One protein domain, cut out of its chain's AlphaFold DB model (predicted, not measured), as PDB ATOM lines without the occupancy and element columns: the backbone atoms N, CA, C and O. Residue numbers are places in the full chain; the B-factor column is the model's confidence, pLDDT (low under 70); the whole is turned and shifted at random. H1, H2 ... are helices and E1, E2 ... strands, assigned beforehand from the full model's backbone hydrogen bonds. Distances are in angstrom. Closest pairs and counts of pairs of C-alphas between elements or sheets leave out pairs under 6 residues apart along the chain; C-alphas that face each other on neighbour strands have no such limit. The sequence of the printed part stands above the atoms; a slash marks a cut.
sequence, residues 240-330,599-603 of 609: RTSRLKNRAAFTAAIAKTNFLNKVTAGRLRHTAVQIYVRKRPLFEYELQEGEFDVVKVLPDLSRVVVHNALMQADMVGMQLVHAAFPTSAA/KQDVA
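This is residues 240 to 330 and 599 to 603 of the 609 residues of the protein "Hypothetical protein" of Eutreptiella gymnastica (UniProt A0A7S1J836). Picture a long twisted ribbon of two antiparallel strands, E3 and E4, widened into a narrow sheet by two short edge strands: E2 beside E3 toward one end of the ribbon and E5 beside E4 toward the other. H2 and H3 cover part of one face of this sheet, H1 only grazes it, and the chain from E1 to E2 makes a wide loop with H4 in it, away from the sheet. The printed part has 96 residues, with four named helices and five named strands in the order H1 H2 H3 E1 H4 E2 E3 E4 E5; the class is mixed, helices and strands, and the sheet's order is E2 E3 E4 E5, all antiparallel. The whole is only just compact, close to loose, with a radius of gyration of the C-alphas of 15.0 A, and it is elongated, spanning 46 by 30 by 21 A.

Start at E3, residues 303 to 311, and E4, residues 318 to 326, a hairpin in which N 306 and O 323 are 2.9 A apart, within hydrogen-bond range. E2, residues 295 to 297, forms a hairpin with E3, with N 305 and O 296 at 2.8 A; E2, E3 and E4 make a meander, each strand the antiparallel neighbour of the one before. At the other edge E5, residues 599 to 601, is antiparallel to E4, with N 320 and O 600 at 2.8 A. H2, residues 247 to 254, is on the sheet over E3 and E4, at a height over the sheet of 8.9 A; its closest C-alphas to E3 are those of Phe 250 and Ala 309, 6.4 A apart. H3, residues 259 to 263, is on the same face, at a height of 8.2 A. H1, residues 240 to 245, only grazes the sheet, with its residues 240 to 244. E1, residues 273 to 279, pairs with no named strand, but its residues 276 to 277 form a short parallel pairing with residues 329 to 330. H4, residues 284 to 289, is not on the sheet. In H1, H2, H3 and H4 every O i to N i+4 pair is within hydrogen-bond range.

Find C-alpha 303 at (-41.266, 12.678, 2.274); from there E3 runs 25.4 A to C-alpha 311. E4 covers 26.4 A, E1 19.9 A and H2 10.3 A. Look for the start of H1 at C-alpha 240, (-25.776, 24.919, -12.991), and the end of E5 at C-alpha 601, (-38.525, 13.787, -20.296).

The C-alphas farthest apart are those of Ala 272 and Val 316, 47.0 A. Residues 331 to 598 are not printed, and across this cut C-alphas 330 and 599 are 23.2 A apart. Of the links that are printed whole, none is long. The mean pLDDT of the printed part is 93.5, and no printed residue is under 70.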
ATOM      1  N   ARG A 240     -25.178  23.727 -13.611       89.19
ATOM      2  CA  ARG A 240     -25.776  24.919 -12.991       89.19
ATOM      3  C   ARG A 240     -26.179  25.919 -14.065       89.19
ATOM      4  O   ARG A 240     -27.361  26.245 -14.175       89.19
ATOM      5  N   THR A 241     -25.244  26.281 -14.945       89.38
ATOM      6  CA  THR A 241     -25.532  27.140 -16.105       89.38
ATOM      7  C   THR A 241     -26.638  26.552 -16.987       89.38
ATOM      8  O   THR A 241     -27.509  27.281 -17.466       89.38
ATOM      9  N   SER A 242     -26.648  25.230 -17.189       90.50
ATOM     10  CA  SER A 242     -27.664  24.555 -18.004       90.50
ATOM     11  C   SER A 242     -29.065  24.568 -17.372       90.50
ATOM     12  O   SER A 242     -30.052  24.761 -18.088       90.50
ATOM     13  N   ARG A 243     -29.179  24.444 -16.041       93.56
ATOM     14  CA  ARG A 243     -30.460  24.560 -15.322       93.56
ATOM     15  C   ARG A 243     -31.043  25.964 -15.444       93.56
ATOM     16  O   ARG A 243     -32.183  26.095 -15.881       93.56
ATOM     17  N   LEU A 244     -30.254  26.998 -15.138       93.62
ATOM     18  CA  LEU A 244     -30.699  28.398 -15.187       93.62
ATOM     19  C   LEU A 244     -31.145  28.808 -16.602       93.62
ATOM     20  O   LEU A 244     -32.233  29.357 -16.779       93.62
ATOM     21  N   LYS A 245     -30.373  28.451 -17.640       91.69
ATOM     22  CA  LYS A 245     -30.725  28.748 -19.044       91.69
ATOM     23  C   LYS A 245     -32.018  28.084 -19.516       91.69
ATOM     24  O   LYS A 245     -32.727  28.656 -20.337       91.69
ATOM     25  N   ASN A 246     -32.340  26.903 -18.991       92.62
ATOM     26  CA  ASN A 246     -33.548  26.157 -19.348       92.62
ATOM     27  C   ASN A 246     -34.660  26.272 -18.287       92.62
ATOM     28  O   ASN A 246     -35.626  25.504 -18.340       92.62
ATOM     29  N   ARG A 247     -34.564  27.232 -17.345       94.06
ATOM     30  CA  ARG A 247     -35.447  27.328 -16.166       94.06
ATOM     31  C   ARG A 247     -36.931  27.208 -16.501       94.06
ATOM     32  O   ARG A 247     -37.623  26.423 -15.871       94.06
ATOM     33  N   ALA A 248     -37.398  27.892 -17.548       94.56
ATOM     34  CA  ALA A 248     -38.806  27.895 -17.949       94.56
ATOM     35  C   ALA A 248     -39.326  26.516 -18.400       94.56
ATOM     36  O   ALA A 248     -40.490  26.199 -18.170       94.56
ATOM     37  N   ALA A 249     -38.484  25.682 -19.021       94.25
ATOM     38  CA  ALA A 249     -38.863  24.323 -19.405       94.25
ATOM     39  C   ALA A 249     -38.895  23.394 -18.181       94.25
ATOM     40  O   ALA A 249     -39.834  22.614 -18.020       94.25
ATOM     41  N   PHE A 250     -37.909  23.517 -17.286       96.12
ATOM     42  CA  PHE A 250     -37.854  22.720 -16.063       96.12
ATOM     43  C   PHE A 250     -38.966  23.085 -15.069       96.12
ATOM     44  O   PHE A 250     -39.652  22.180 -14.601       96.12
ATOM     45  N   THR A 251     -39.232  24.366 -14.797       96.19
ATOM     46  CA  THR A 251     -40.332  24.777 -13.903       96.19
ATOM     47  C   THR A 251     -41.697  24.376 -14.453       96.19
ATOM     48  O   THR A 251     -42.518  23.848 -13.705       96.19
ATOM     49  N   ALA A 252     -41.929  24.523 -15.763       95.62
ATOM     50  CA  ALA A 252     -43.165  24.074 -16.403       95.62
ATOM     51  C   ALA A 252     -43.351  22.545 -16.356       95.62
ATOM     52  O   ALA A 252     -44.489  22.080 -16.299       95.62
ATOM     53  N   ALA A 253     -42.269  21.759 -16.365       95.69
ATOM     54  CA  ALA A 253     -42.333  20.306 -16.204       95.69
ATOM     55  C   ALA A 253     -42.506  19.873 -14.737       95.69
ATOM     56  O   ALA A 253     -43.257  18.934 -14.475       95.69
ATOM     57  N   ILE A 254     -41.885  20.582 -13.784       96.38
ATOM     58  CA  ILE A 254     -42.083  20.385 -12.338       96.38
ATOM     59  C   ILE A 254     -43.540  20.683 -11.963       96.38
ATOM     60  O   ILE A 254     -44.181  19.859 -11.321       96.38
ATOM     61  N   ALA A 255     -44.103  21.801 -12.427       95.25
ATOM     62  CA  ALA A 255     -45.494  22.181 -12.163       95.25
ATOM     63  C   ALA A 255     -46.537  21.222 -12.777       95.25
ATOM     64  O   ALA A 255     -47.699  21.251 -12.383       95.25
ATOM     65  N   LYS A 256     -46.137  20.378 -13.738       94.06
ATOM     66  CA  LYS A 256     -47.000  19.403 -14.430       94.06
ATOM     67  C   LYS A 256     -46.723  17.947 -14.040       94.06
ATOM     68  O   LYS A 256     -47.280  17.046 -14.665       94.06
ATOM     69  N   THR A 257     -45.844  17.678 -13.070       94.00
ATOM     70  CA  THR A 257     -45.490  16.292 -12.734       94.00
ATOM     71  C   THR A 257     -46.502  15.650 -11.789       94.00
ATOM     72  O   THR A 257     -46.705  16.090 -10.659       94.00
ATOM     73  N   ASN A 258     -47.075  14.523 -12.215       93.31
ATOM     74  CA  ASN A 258     -47.911  13.683 -11.354       93.31
ATOM     75  C   ASN A 258     -47.089  12.863 -10.338       93.31
ATOM     76  O   ASN A 258     -47.670  12.093  -9.576       93.31
ATOM     77  N   PHE A 259     -45.754  12.992 -10.313       94.62
ATOM     78  CA  PHE A 259     -44.883  12.198  -9.438       94.62
ATOM     79  C   PHE A 259     -45.220  12.346  -7.947       94.62
ATOM     80  O   PHE A 259     -45.197  11.344  -7.242       94.62
ATOM     81  N   LEU A 260     -45.598  13.544  -7.478       92.38
ATOM     82  CA  LEU A 260     -45.941  13.780  -6.065       92.38
ATOM     83  C   LEU A 260     -47.064  12.841  -5.586       92.38
ATOM     84  O   LEU A 260     -46.931  12.198  -4.550       92.38
ATOM     85  N   ASN A 261     -48.105  12.669  -6.405       91.25
ATOM     86  CA  ASN A 261     -49.246  11.799  -6.104       91.25
ATOM     87  C   ASN A 261     -48.886  10.300  -6.136       91.25
ATOM     88  O   ASN A 261     -49.594   9.495  -5.539       91.25
ATOM     89  N   LYS A 262     -47.795   9.911  -6.819       91.88
ATOM     90  CA  LYS A 262     -47.303   8.519  -6.856       91.88
ATOM     91  C   LYS A 262     -46.552   8.109  -5.582       91.88
ATOM     92  O   LYS A 262     -46.323   6.917  -5.395       91.88
ATOM     93  N   VAL A 263     -46.091   9.065  -4.765       92.19
ATOM     94  CA  VAL A 263     -45.137   8.806  -3.664       92.19
ATOM     95  C   VAL A 263     -45.673   9.089  -2.258       92.19
ATOM     96  O   VAL A 263     -44.942   8.871  -1.290       92.19
ATOM     97  N   THR A 264     -46.934   9.517  -2.137       82.62
ATOM     98  CA  THR A 264     -47.680   9.642  -0.873       82.62
ATOM     99  C   THR A 264     -47.515   8.389  -0.009       82.62
ATOM    100  O   THR A 264     -47.702   7.272  -0.495       82.62
ATOM    101  N   ALA A 265     -47.131   8.550   1.259       81.88
ATOM    102  CA  ALA A 265     -46.733   7.430   2.108       81.88
ATOM    103  C   ALA A 265     -46.954   7.715   3.602       81.88
ATOM    104  O   ALA A 265     -47.190   8.841   4.026       81.88
ATOM    105  N   GLY A 266     -46.823   6.677   4.430       86.44
ATOM    106  CA  GLY A 266     -46.614   6.881   5.862       86.44
ATOM    107  C   GLY A 266     -45.237   7.496   6.132       86.44
ATOM    108  O   GLY A 266     -44.266   7.181   5.441       86.44
ATOM    109  N   ARG A 267     -45.149   8.338   7.167       91.00
ATOM    110  CA  ARG A 267     -43.876   8.769   7.771       91.00
ATOM    111  C   ARG A 267     -43.049   7.559   8.227       91.00
ATOM    112  O   ARG A 267     -43.591   6.477   8.474       91.00
ATOM    113  N   LEU A 268     -41.739   7.751   8.384       92.12
ATOM    114  CA  LEU A 268     -40.860   6.738   8.968       92.12
ATOM    115  C   LEU A 268     -41.305   6.347  10.385       92.12
ATOM    116  O   LEU A 268     -41.895   7.136  11.123       92.12
ATOM    117  N   ARG A 269     -41.016   5.097  10.762       87.94
ATOM    118  CA  ARG A 269     -41.357   4.567  12.087       87.94
ATOM    119  C   ARG A 269     -40.555   5.289  13.173       87.94
ATOM    120  O   ARG A 269     -39.403   5.670  12.966       87.94
ATOM    121  N   HIS A 270     -41.137   5.407  14.363       82.94
ATOM    122  CA  HIS A 270     -40.391   5.921  15.503       82.94
ATOM    123  C   HIS A 270     -39.342   4.891  15.953       82.94
ATOM    124  O   HIS A 270     -39.672   3.740  16.238       82.94
ATOM    125  N   THR A 271     -38.074   5.298  16.016       87.81
ATOM    126  CA  THR A 271     -36.946   4.487  16.510       87.81
ATOM    127  C   THR A 271     -36.058   5.333  17.435       87.81
ATOM    128  O   THR A 271     -36.420   6.463  17.762       87.81
ATOM    129  N   ALA A 272     -34.901   4.813  17.864       87.50
ATOM    130  CA  ALA A 272     -33.891   5.602  18.575       87.50
ATOM    131  C   ALA A 272     -33.293   6.737  17.715       87.50
ATOM    132  O   ALA A 272     -32.852   7.743  18.263       87.50
ATOM    133  N   VAL A 273     -33.309   6.604  16.382       92.69
ATOM    134  CA  VAL A 273     -32.919   7.654  15.427       92.69
ATOM    135  C   VAL A 273     -34.160   8.133  14.679       92.69
ATOM    136  O   VAL A 273     -34.908   7.321  14.133       92.69
ATOM    137  N   GLN A 274     -34.380   9.444  14.624       95.12
ATOM    138  CA  GLN A 274     -35.397  10.093  13.793       95.12
ATOM    139  C   GLN A 274     -34.727  11.063  12.818       95.12
ATOM    140  O   GLN A 274     -33.775  11.758  13.184       95.12
ATOM    141  N   ILE A 275     -35.206  11.087  11.568       96.25
ATOM    142  CA  ILE A 275     -34.662  11.959  10.518       96.25
ATOM    143  C   ILE A 275     -35.698  12.994  10.084       96.25
ATOM    144  O   ILE A 275     -36.735  12.685   9.496       96.25
ATOM    145  N   TYR A 276     -35.382  14.241  10.388       98.25
ATOM    146  CA  TYR A 276     -36.154  15.420  10.057       98.25
ATOM    147  C   TYR A 276     -35.488  16.147   8.895       98.25
ATOM    148  O   TYR A 276     -34.259  16.232   8.837       98.25
ATOM    149  N   VAL A 277     -36.276  16.708   7.981       98.56
ATOM    150  CA  VAL A 277     -35.754  17.554   6.896       98.56
ATOM    151  C   VAL A 277     -36.385  18.934   6.981       98.56
ATOM    152  O   VAL A 277     -37.597  19.030   7.105       98.56
ATOM    153  N   ARG A 278     -35.594  20.002   6.865       98.44
ATOM    154  CA  ARG A 278     -36.085  21.378   6.721       98.44
ATOM    155  C   ARG A 278     -35.623  21.973   5.398       98.44
ATOM    156  O   ARG A 278     -34.424  22.164   5.187       98.44
ATOM    157  N   LYS A 279     -36.577  22.302   4.533       98.44
ATOM    158  CA  LYS A 279     -36.372  23.168   3.371       98.44
ATOM    159  C   LYS A 279     -36.300  24.621   3.859       98.44
ATOM    160  O   LYS A 279     -37.145  25.033   4.646       98.44
ATOM    161  N   ARG A 280     -35.311  25.404   3.420       97.25
ATOM    162  CA  ARG A 280     -35.351  26.869   3.599       97.25
ATOM    163  C   ARG A 280     -36.168  27.534   2.477       97.25
ATOM    164  O   ARG A 280     -36.221  26.964   1.385       97.25
ATOM    165  N   PRO A 281     -36.742  28.732   2.683       97.25
ATOM    166  CA  PRO A 281     -37.255  29.535   1.576       97.25
ATOM    167  C   PRO A 281     -36.172  29.819   0.527       97.25
ATOM    168  O   PRO A 281     -34.978  29.909   0.838       97.25
ATOM    169  N   LEU A 282     -36.623  29.961  -0.718       95.62
ATOM    170  CA  LEU A 282     -35.854  30.550  -1.811       95.62
ATOM    171  C   LEU A 282     -35.801  32.066  -1.570       95.62
ATOM    172  O   LEU A 282     -36.835  32.673  -1.296       95.62
ATOM    173  N   PHE A 283     -34.614  32.664  -1.609       94.75
ATOM    174  CA  PHE A 283     -34.436  34.081  -1.290       94.75
ATOM    175  C   PHE A 283     -34.625  34.979  -2.520       94.75
ATOM    176  O   PHE A 283     -34.450  34.557  -3.662       94.75
ATOM    177  N   GLU A 284     -34.939  36.250  -2.277       95.56
ATOM    178  CA  GLU A 284     -35.217  37.235  -3.329       95.56
ATOM    179  C   GLU A 284     -34.026  37.444  -4.286       95.56
ATOM    180  O   GLU A 284     -34.212  37.498  -5.499       95.56
ATOM    181  N   TYR A 285     -32.786  37.450  -3.780       95.06
ATOM    182  CA  TYR A 285     -31.601  37.533  -4.645       95.06
ATOM    183  C   TYR A 285     -31.453  36.296  -5.555       95.06
ATOM    184  O   TYR A 285     -31.044  36.423  -6.703       95.06
ATOM    185  N   GLU A 286     -31.863  35.111  -5.091       95.31
ATOM    186  CA  GLU A 286     -31.791  33.863  -5.864       95.31
ATOM    187  C   GLU A 286     -32.816  33.877  -7.007       95.31
ATOM    188  O   GLU A 286     -32.512  33.488  -8.134       95.31
ATOM    189  N   LEU A 287     -34.020  34.402  -6.746       94.12
ATOM    190  CA  LEU A 287     -35.041  34.650  -7.772       94.12
ATOM    191  C   LEU A 287     -34.551  35.632  -8.851       94.12
ATOM    192  O   LEU A 287     -34.833  35.426 -10.037       94.12
ATOM    193  N   GLN A 288     -33.785  36.654  -8.455       94.81
ATOM    194  CA  GLN A 288     -33.180  37.643  -9.357       94.81
ATOM    195  C   GLN A 288     -32.023  37.054 -10.186       94.81
ATOM    196  O   GLN A 288     -31.962  37.292 -11.392       94.81
ATOM    197  N   GLU A 289     -31.173  36.209  -9.593       93.88
ATOM    198  CA  GLU A 289     -30.164  35.399 -10.309       93.88
ATOM    199  C   GLU A 289     -30.796  34.309 -11.202       93.88
ATOM    200  O   GLU A 289     -30.154  33.750 -12.096       93.88
ATOM    201  N   GLY A 290     -32.092  34.060 -11.024       94.81
ATOM    202  CA  GLY A 290     -32.918  33.240 -11.896       94.81
ATOM    203  C   GLY A 290     -33.093  31.793 -11.447       94.81
ATOM    204  O   GLY A 290     -33.566  30.977 -12.247       94.81
ATOM    205  N   GLU A 291     -32.754  31.490 -10.193       96.88
ATOM    206  CA  GLU A 291     -33.032  30.213  -9.540       96.88
ATOM    207  C   GLU A 291     -34.521  29.867  -9.534       96.88
ATOM    208  O   GLU A 291     -35.411  30.699  -9.735       96.88
ATOM    209  N   PHE A 292     -34.794  28.590  -9.290       97.44
ATOM    210  CA  PHE A 292     -36.143  28.077  -9.136       97.44
ATOM    211  C   PHE A 292     -36.173  26.911  -8.153       97.44
ATOM    212  O   PHE A 292     -35.215  26.148  -8.035       97.44
ATOM    213  N   ASP A 293     -37.303  26.773  -7.465       97.94
ATOM    214  CA  ASP A 293     -37.509  25.753  -6.445       97.94
ATOM    215  C   ASP A 293     -37.636  24.343  -7.046       97.94
ATOM    216  O   ASP A 293     -38.615  24.025  -7.732       97.94
ATOM    217  N   VAL A 294     -36.664  23.484  -6.734       98.19
ATOM    218  CA  VAL A 294     -36.640  22.060  -7.108       98.19
ATOM    219  C   VAL A 294     -36.934  21.116  -5.934       98.19
ATOM    220  O   VAL A 294     -36.766  19.904  -6.091       98.19
ATOM    221  N   VAL A 295     -37.371  21.624  -4.772       98.38
ATOM    222  CA  VAL A 295     -37.573  20.829  -3.547       98.38
ATOM    223  C   VAL A 295     -38.996  20.981  -3.005       98.38
ATOM    224  O   VAL A 295     -39.396  22.037  -2.516       98.38
ATOM    225  N   LYS A 296     -39.772  19.895  -3.027       97.44
ATOM    226  CA  LYS A 296     -41.147  19.858  -2.505       97.44
ATOM    227  C   LYS A 296     -41.243  18.971  -1.270       97.44
ATOM    228  O   LYS A 296     -40.648  17.899  -1.219       97.44
ATOM    229  N   VAL A 297     -42.012  19.411  -0.281       96.88
ATOM    230  CA  VAL A 297     -42.380  18.627   0.906       96.88
ATOM    231  C   VAL A 297     -43.798  18.102   0.688       96.88
ATOM    232  O   VAL A 297     -44.640  18.844   0.182       96.88
ATOM    233  N   LEU A 298     -44.068  16.832   1.004       94.50
ATOM    234  CA  LEU A 298     -45.431  16.293   0.900       94.50
ATOM    235  C   LEU A 298     -46.315  16.793   2.062       94.50
ATOM    236  O   LEU A 298     -45.806  16.914   3.175       94.50
ATOM    237  N   PRO A 299     -47.631  17.022   1.866       90.62
ATOM    238  CA  PRO A 299     -48.522  17.537   2.920       90.62
ATOM    239  C   PRO A 299     -48.684  16.639   4.161       90.62
ATOM    240  O   PRO A 299     -49.103  17.110   5.212       90.62
ATOM    241  N   ASP A 300     -48.360  15.348   4.056       90.44
ATOM    242  CA  ASP A 300     -48.328  14.386   5.171       90.44
ATOM    243  C   ASP A 300     -47.022  14.454   6.004       90.44
ATOM    244  O   ASP A 300     -46.891  13.815   7.057       90.44
ATOM    245  N   LEU A 301     -46.060  15.258   5.539       92.31
ATOM    246  CA  LEU A 301     -44.690  15.409   6.034       92.31
ATOM    247  C   LEU A 301     -43.869  14.094   5.989       92.31
ATOM    248  O   LEU A 301     -42.842  13.971   6.658       92.31
ATOM    249  N   SER A 302     -44.315  13.103   5.205       93.69
ATOM    250  CA  SER A 302     -43.712  11.763   5.097       93.69
ATOM    251  C   SER A 302     -42.480  11.701   4.199       93.69
ATOM    252  O   SER A 302     -41.659  10.791   4.354       93.69
ATOM    253  N   ARG A 303     -42.364  12.631   3.241       96.62
ATOM    254  CA  ARG A 303     -41.266  12.678   2.274       96.62
ATOM    255  C   ARG A 303     -40.881  14.090   1.855       96.62
ATOM    256  O   ARG A 303     -41.710  15.001   1.802       96.62
ATOM    257  N   VAL A 304     -39.633  14.201   1.402       98.12
ATOM    258  CA  VAL A 304     -39.134  15.321   0.593       98.12
ATOM    259  C   VAL A 304     -38.800  14.834  -0.812       98.12
ATOM    260  O   VAL A 304     -38.103  13.836  -0.992       98.12
ATOM    261  N   VAL A 305     -39.301  15.548  -1.815       98.25
ATOM    262  CA  VAL A 305     -39.099  15.288  -3.238       98.25
ATOM    263  C   VAL A 305     -38.118  16.298  -3.817       98.25
ATOM    264  O   VAL A 305     -38.293  17.503  -3.657       98.25
ATOM    265  N   VAL A 306     -37.111  15.804  -4.538       98.62
ATOM    266  CA  VAL A 306     -36.157  16.620  -5.299       98.62
ATOM    267  C   VAL A 306     -36.347  16.371  -6.794       98.62
ATOM    268  O   VAL A 306     -36.351  15.224  -7.245       98.62
ATOM    269  N   HIS A 307     -36.484  17.447  -7.566       98.25
ATOM    270  CA  HIS A 307     -36.695  17.424  -9.013       98.25
ATOM    271  C   HIS A 307     -35.380  17.735  -9.748       98.25
ATOM    272  O   HIS A 307     -35.126  18.876 -10.129       98.25
ATOM    273  N   ASN A 308     -34.512  16.736  -9.944       97.31
ATOM    274  CA  ASN A 308     -33.187  16.971 -10.527       97.31
ATOM    275  C   ASN A 308     -33.266  17.247 -12.035       97.31
ATOM    276  O   ASN A 308     -33.336  16.324 -12.848       97.31
ATOM    277  N   ALA A 309     -33.234  18.531 -12.383       96.25
ATOM    278  CA  ALA A 309     -33.148  19.037 -13.743       96.25
ATOM    279  C   ALA A 309     -31.781  18.726 -14.373       96.25
ATOM    280  O   ALA A 309     -30.741  19.174 -13.882       96.25
ATOM    281  N   LEU A 310     -31.785  17.963 -15.468       94.00
ATOM    282  CA  LEU A 310     -30.593  17.519 -16.191       94.00
ATOM    283  C   LEU A 310     -30.803  17.598 -17.710       94.00
ATOM    284  O   LEU A 310     -31.917  17.463 -18.216       94.00
ATOM    285  N   MET A 311     -29.702  17.718 -18.450       91.31
ATOM    286  CA  MET A 311     -29.681  17.337 -19.866       91.31
ATOM    287  C   MET A 311     -29.682  15.804 -19.997       91.31
ATOM    288  O   MET A 311     -29.282  15.081 -19.076       91.31
ATOM    289  N   GLN A 312     -30.116  15.294 -21.145       88.75
ATOM    290  CA  GLN A 312     -29.821  13.926 -21.571       88.75
ATOM    291  C   GLN A 312     -28.361  13.817 -22.064       88.75
ATOM    292  O   GLN A 312     -27.660  14.817 -22.224       88.75
ATOM    293  N   ALA A 313     -27.875  12.589 -22.277       85.19
ATOM    294  CA  ALA A 313     -26.475  12.317 -22.636       85.19
ATOM    295  C   ALA A 313     -26.066  12.823 -24.038       85.19
ATOM    296  O   ALA A 313     -24.879  12.898 -24.346       85.19
ATOM    297  N   ASP A 314     -27.037  13.189 -24.876       83.75
ATOM    298  CA  ASP A 314     -26.843  13.846 -26.172       83.75
ATOM    299  C   ASP A 314     -26.567  15.363 -26.056       83.75
ATOM    300  O   ASP A 314     -26.233  16.007 -27.052       83.75
ATOM    301  N   MET A 315     -26.708  15.932 -24.848       80.00
ATOM    302  CA  MET A 315     -26.698  17.372 -24.545       80.00
ATOM    303  C   MET A 315     -27.767  18.179 -25.313       80.00
ATOM    304  O   MET A 315     -27.644  19.395 -25.475       80.00
ATOM    305  N   VAL A 316     -28.835  17.519 -25.777       80.94
ATOM    306  CA  VAL A 316     -29.920  18.100 -26.583       80.94
ATOM    307  C   VAL A 316     -31.284  17.830 -25.939       80.94
ATOM    308  O   VAL A 316     -32.062  18.779 -25.777       80.94
ATOM    309  N   GLY A 317     -31.567  16.596 -25.524       87.31
ATOM    310  CA  GLY A 317     -32.724  16.266 -24.696       87.31
ATOM    311  C   GLY A 317     -32.619  16.855 -23.284       87.31
ATOM    312  O   GLY A 317     -31.530  17.130 -22.778       87.31
ATOM    313  N   MET A 318     -33.762  17.042 -22.625       92.88
ATOM    314  CA  MET A 318     -33.861  17.493 -21.232       92.88
ATOM    315  C   MET A 318     -34.701  16.491 -20.441       92.88
ATOM    316  O   MET A 318     -35.654  15.935 -20.979       92.88
ATOM    317  N   GLN A 319     -34.366  16.276 -19.172       94.81
ATOM    318  CA  GLN A 319     -35.045  15.323 -18.291       94.81
ATOM    319  C   GLN A 319     -35.121  15.860 -16.853       94.81
ATOM    320  O   GLN A 319     -34.205  16.532 -16.373       94.81
ATOM    321  N   LEU A 320     -36.198  15.523 -16.148       96.12
ATOM    322  CA  LEU A 320     -36.265  15.551 -14.692       96.12
ATOM    323  C   LEU A 320     -36.006  14.134 -14.176       96.12
ATOM    324  O   LEU A 320     -36.667  13.182 -14.592       96.12
ATOM    325  N   VAL A 321     -35.073  14.001 -13.236       97.50
ATOM    326  CA  VAL A 321     -34.939  12.793 -12.414       97.50
ATOM    327  C   VAL A 321     -35.504  13.111 -11.037       97.50
ATOM    328  O   VAL A 321     -34.894  13.839 -10.253       97.50
ATOM    329  N   HIS A 322     -36.695  12.595 -10.758       97.94
ATOM    330  CA  HIS A 322     -37.367  12.783  -9.481       97.94
ATOM    331  C   HIS A 322     -36.804  11.815  -8.436       97.94
ATOM    332  O   HIS A 322     -36.513  10.660  -8.754       97.94
ATOM    333  N   ALA A 323     -36.674  12.263  -7.188       98.31
ATOM    334  CA  ALA A 323     -36.292  11.415  -6.059       98.31
ATOM    335  C   ALA A 323     -37.080  11.797  -4.798       98.31
ATOM    336  O   ALA A 323     -37.014  12.946  -4.371       98.31
ATOM    337  N   ALA A 324     -37.810  10.845  -4.208       98.19
ATOM    338  CA  ALA A 324     -38.644  11.029  -3.021       98.19
ATOM    339  C   ALA A 324     -38.049  10.301  -1.806       98.19
ATOM    340  O   ALA A 324     -38.120   9.073  -1.698       98.19
ATOM    341  N   PHE A 325     -37.487  11.069  -0.877       98.25
ATOM    342  CA  PHE A 325     -36.787  10.592   0.315       98.25
ATOM    343  C   PHE A 325     -37.747  10.504   1.509       98.25
ATOM    344  O   PHE A 325     -38.439  11.489   1.760       98.25
ATOM    345  N   PRO A 326     -37.811   9.375   2.238       97.44
ATOM    346  CA  PRO A 326     -38.678   9.224   3.407       97.44
ATOM    347  C   PRO A 326     -38.135   9.962   4.640       97.44
ATOM    348  O   PRO A 326     -36.921  10.064   4.827       97.44
ATOM    349  N   THR A 327     -39.040  10.457   5.488       97.06
ATOM    350  CA  THR A 327     -38.736  11.269   6.679       97.06
ATOM    351  C   THR A 327     -39.605  10.897   7.886       97.06
ATOM    352  O   THR A 327     -40.717  10.390   7.733       97.06
ATOM    353  N   SER A 328     -39.117  11.171   9.101       96.50
ATOM    354  CA  SER A 328     -39.923  11.143  10.338       96.50
ATOM    355  C   SER A 328     -40.928  12.302  10.355       96.50
ATOM    356  O   SER A 328     -42.118  12.111  10.608       96.50
ATOM    357  N   ALA A 329     -40.443  13.495  10.005       96.81
ATOM    358  CA  ALA A 329     -41.234  14.632   9.556       96.81
ATOM    359  C   ALA A 329     -40.386  15.493   8.605       96.81
ATOM    360  O   ALA A 329     -39.152  15.468   8.649       96.81
ATOM    361  N   ALA A 330     -41.040  16.264   7.750       97.50
ATOM    362  CA  ALA A 330     -40.409  17.221   6.857       97.50
ATOM    363  C   ALA A 330     -41.088  18.586   6.984       97.50
ATOM    364  O   ALA A 330     -42.307  18.669   7.067       97.50
ATOM    365  N   LYS A 599     -38.230   9.025 -13.850       95.69
ATOM    366  CA  LYS A 599     -37.633   9.835 -14.919       95.69
ATOM    367  C   LYS A 599     -38.714  10.361 -15.851       95.69
ATOM    368  O   LYS A 599     -39.498   9.592 -16.393       95.69
ATOM    369  N   GLN A 600     -38.701  11.668 -16.074       93.25
ATOM    370  CA  GLN A 600     -39.651  12.359 -16.936       93.25
ATOM    371  C   GLN A 600     -38.888  13.204 -17.956       93.25
ATOM    372  O   GLN A 600     -38.159  14.122 -17.578       93.25
ATOM    373  N   ASP A 601     -39.080  12.936 -19.245       92.94
ATOM    374  CA  ASP A 601     -38.525  13.787 -20.296       92.94
ATOM    375  C   ASP A 601     -39.235  15.147 -20.344       92.94
ATOM    376  O   ASP A 601     -40.443  15.274 -20.125       92.94
ATOM    377  N   VAL A 602     -38.456  16.190 -20.623       89.56
ATOM    378  CA  VAL A 602     -38.896  17.585 -20.624       89.56
ATOM    379  C   VAL A 602     -38.946  18.079 -22.061       89.56
ATOM    380  O   VAL A 602     -37.916  18.311 -22.701       89.56
ATOM    381  N   ALA A 603     -40.162  18.269 -22.570       80.12
ATOM    382  CA  ALA A 603     -40.380  18.864 -23.880       80.12
ATOM    383  C   ALA A 603     -39.732  20.258 -23.956       80.12
ATOM    384  O   ALA A 603     -39.924  21.106 -23.081       80.12
TER     385      ALA A 603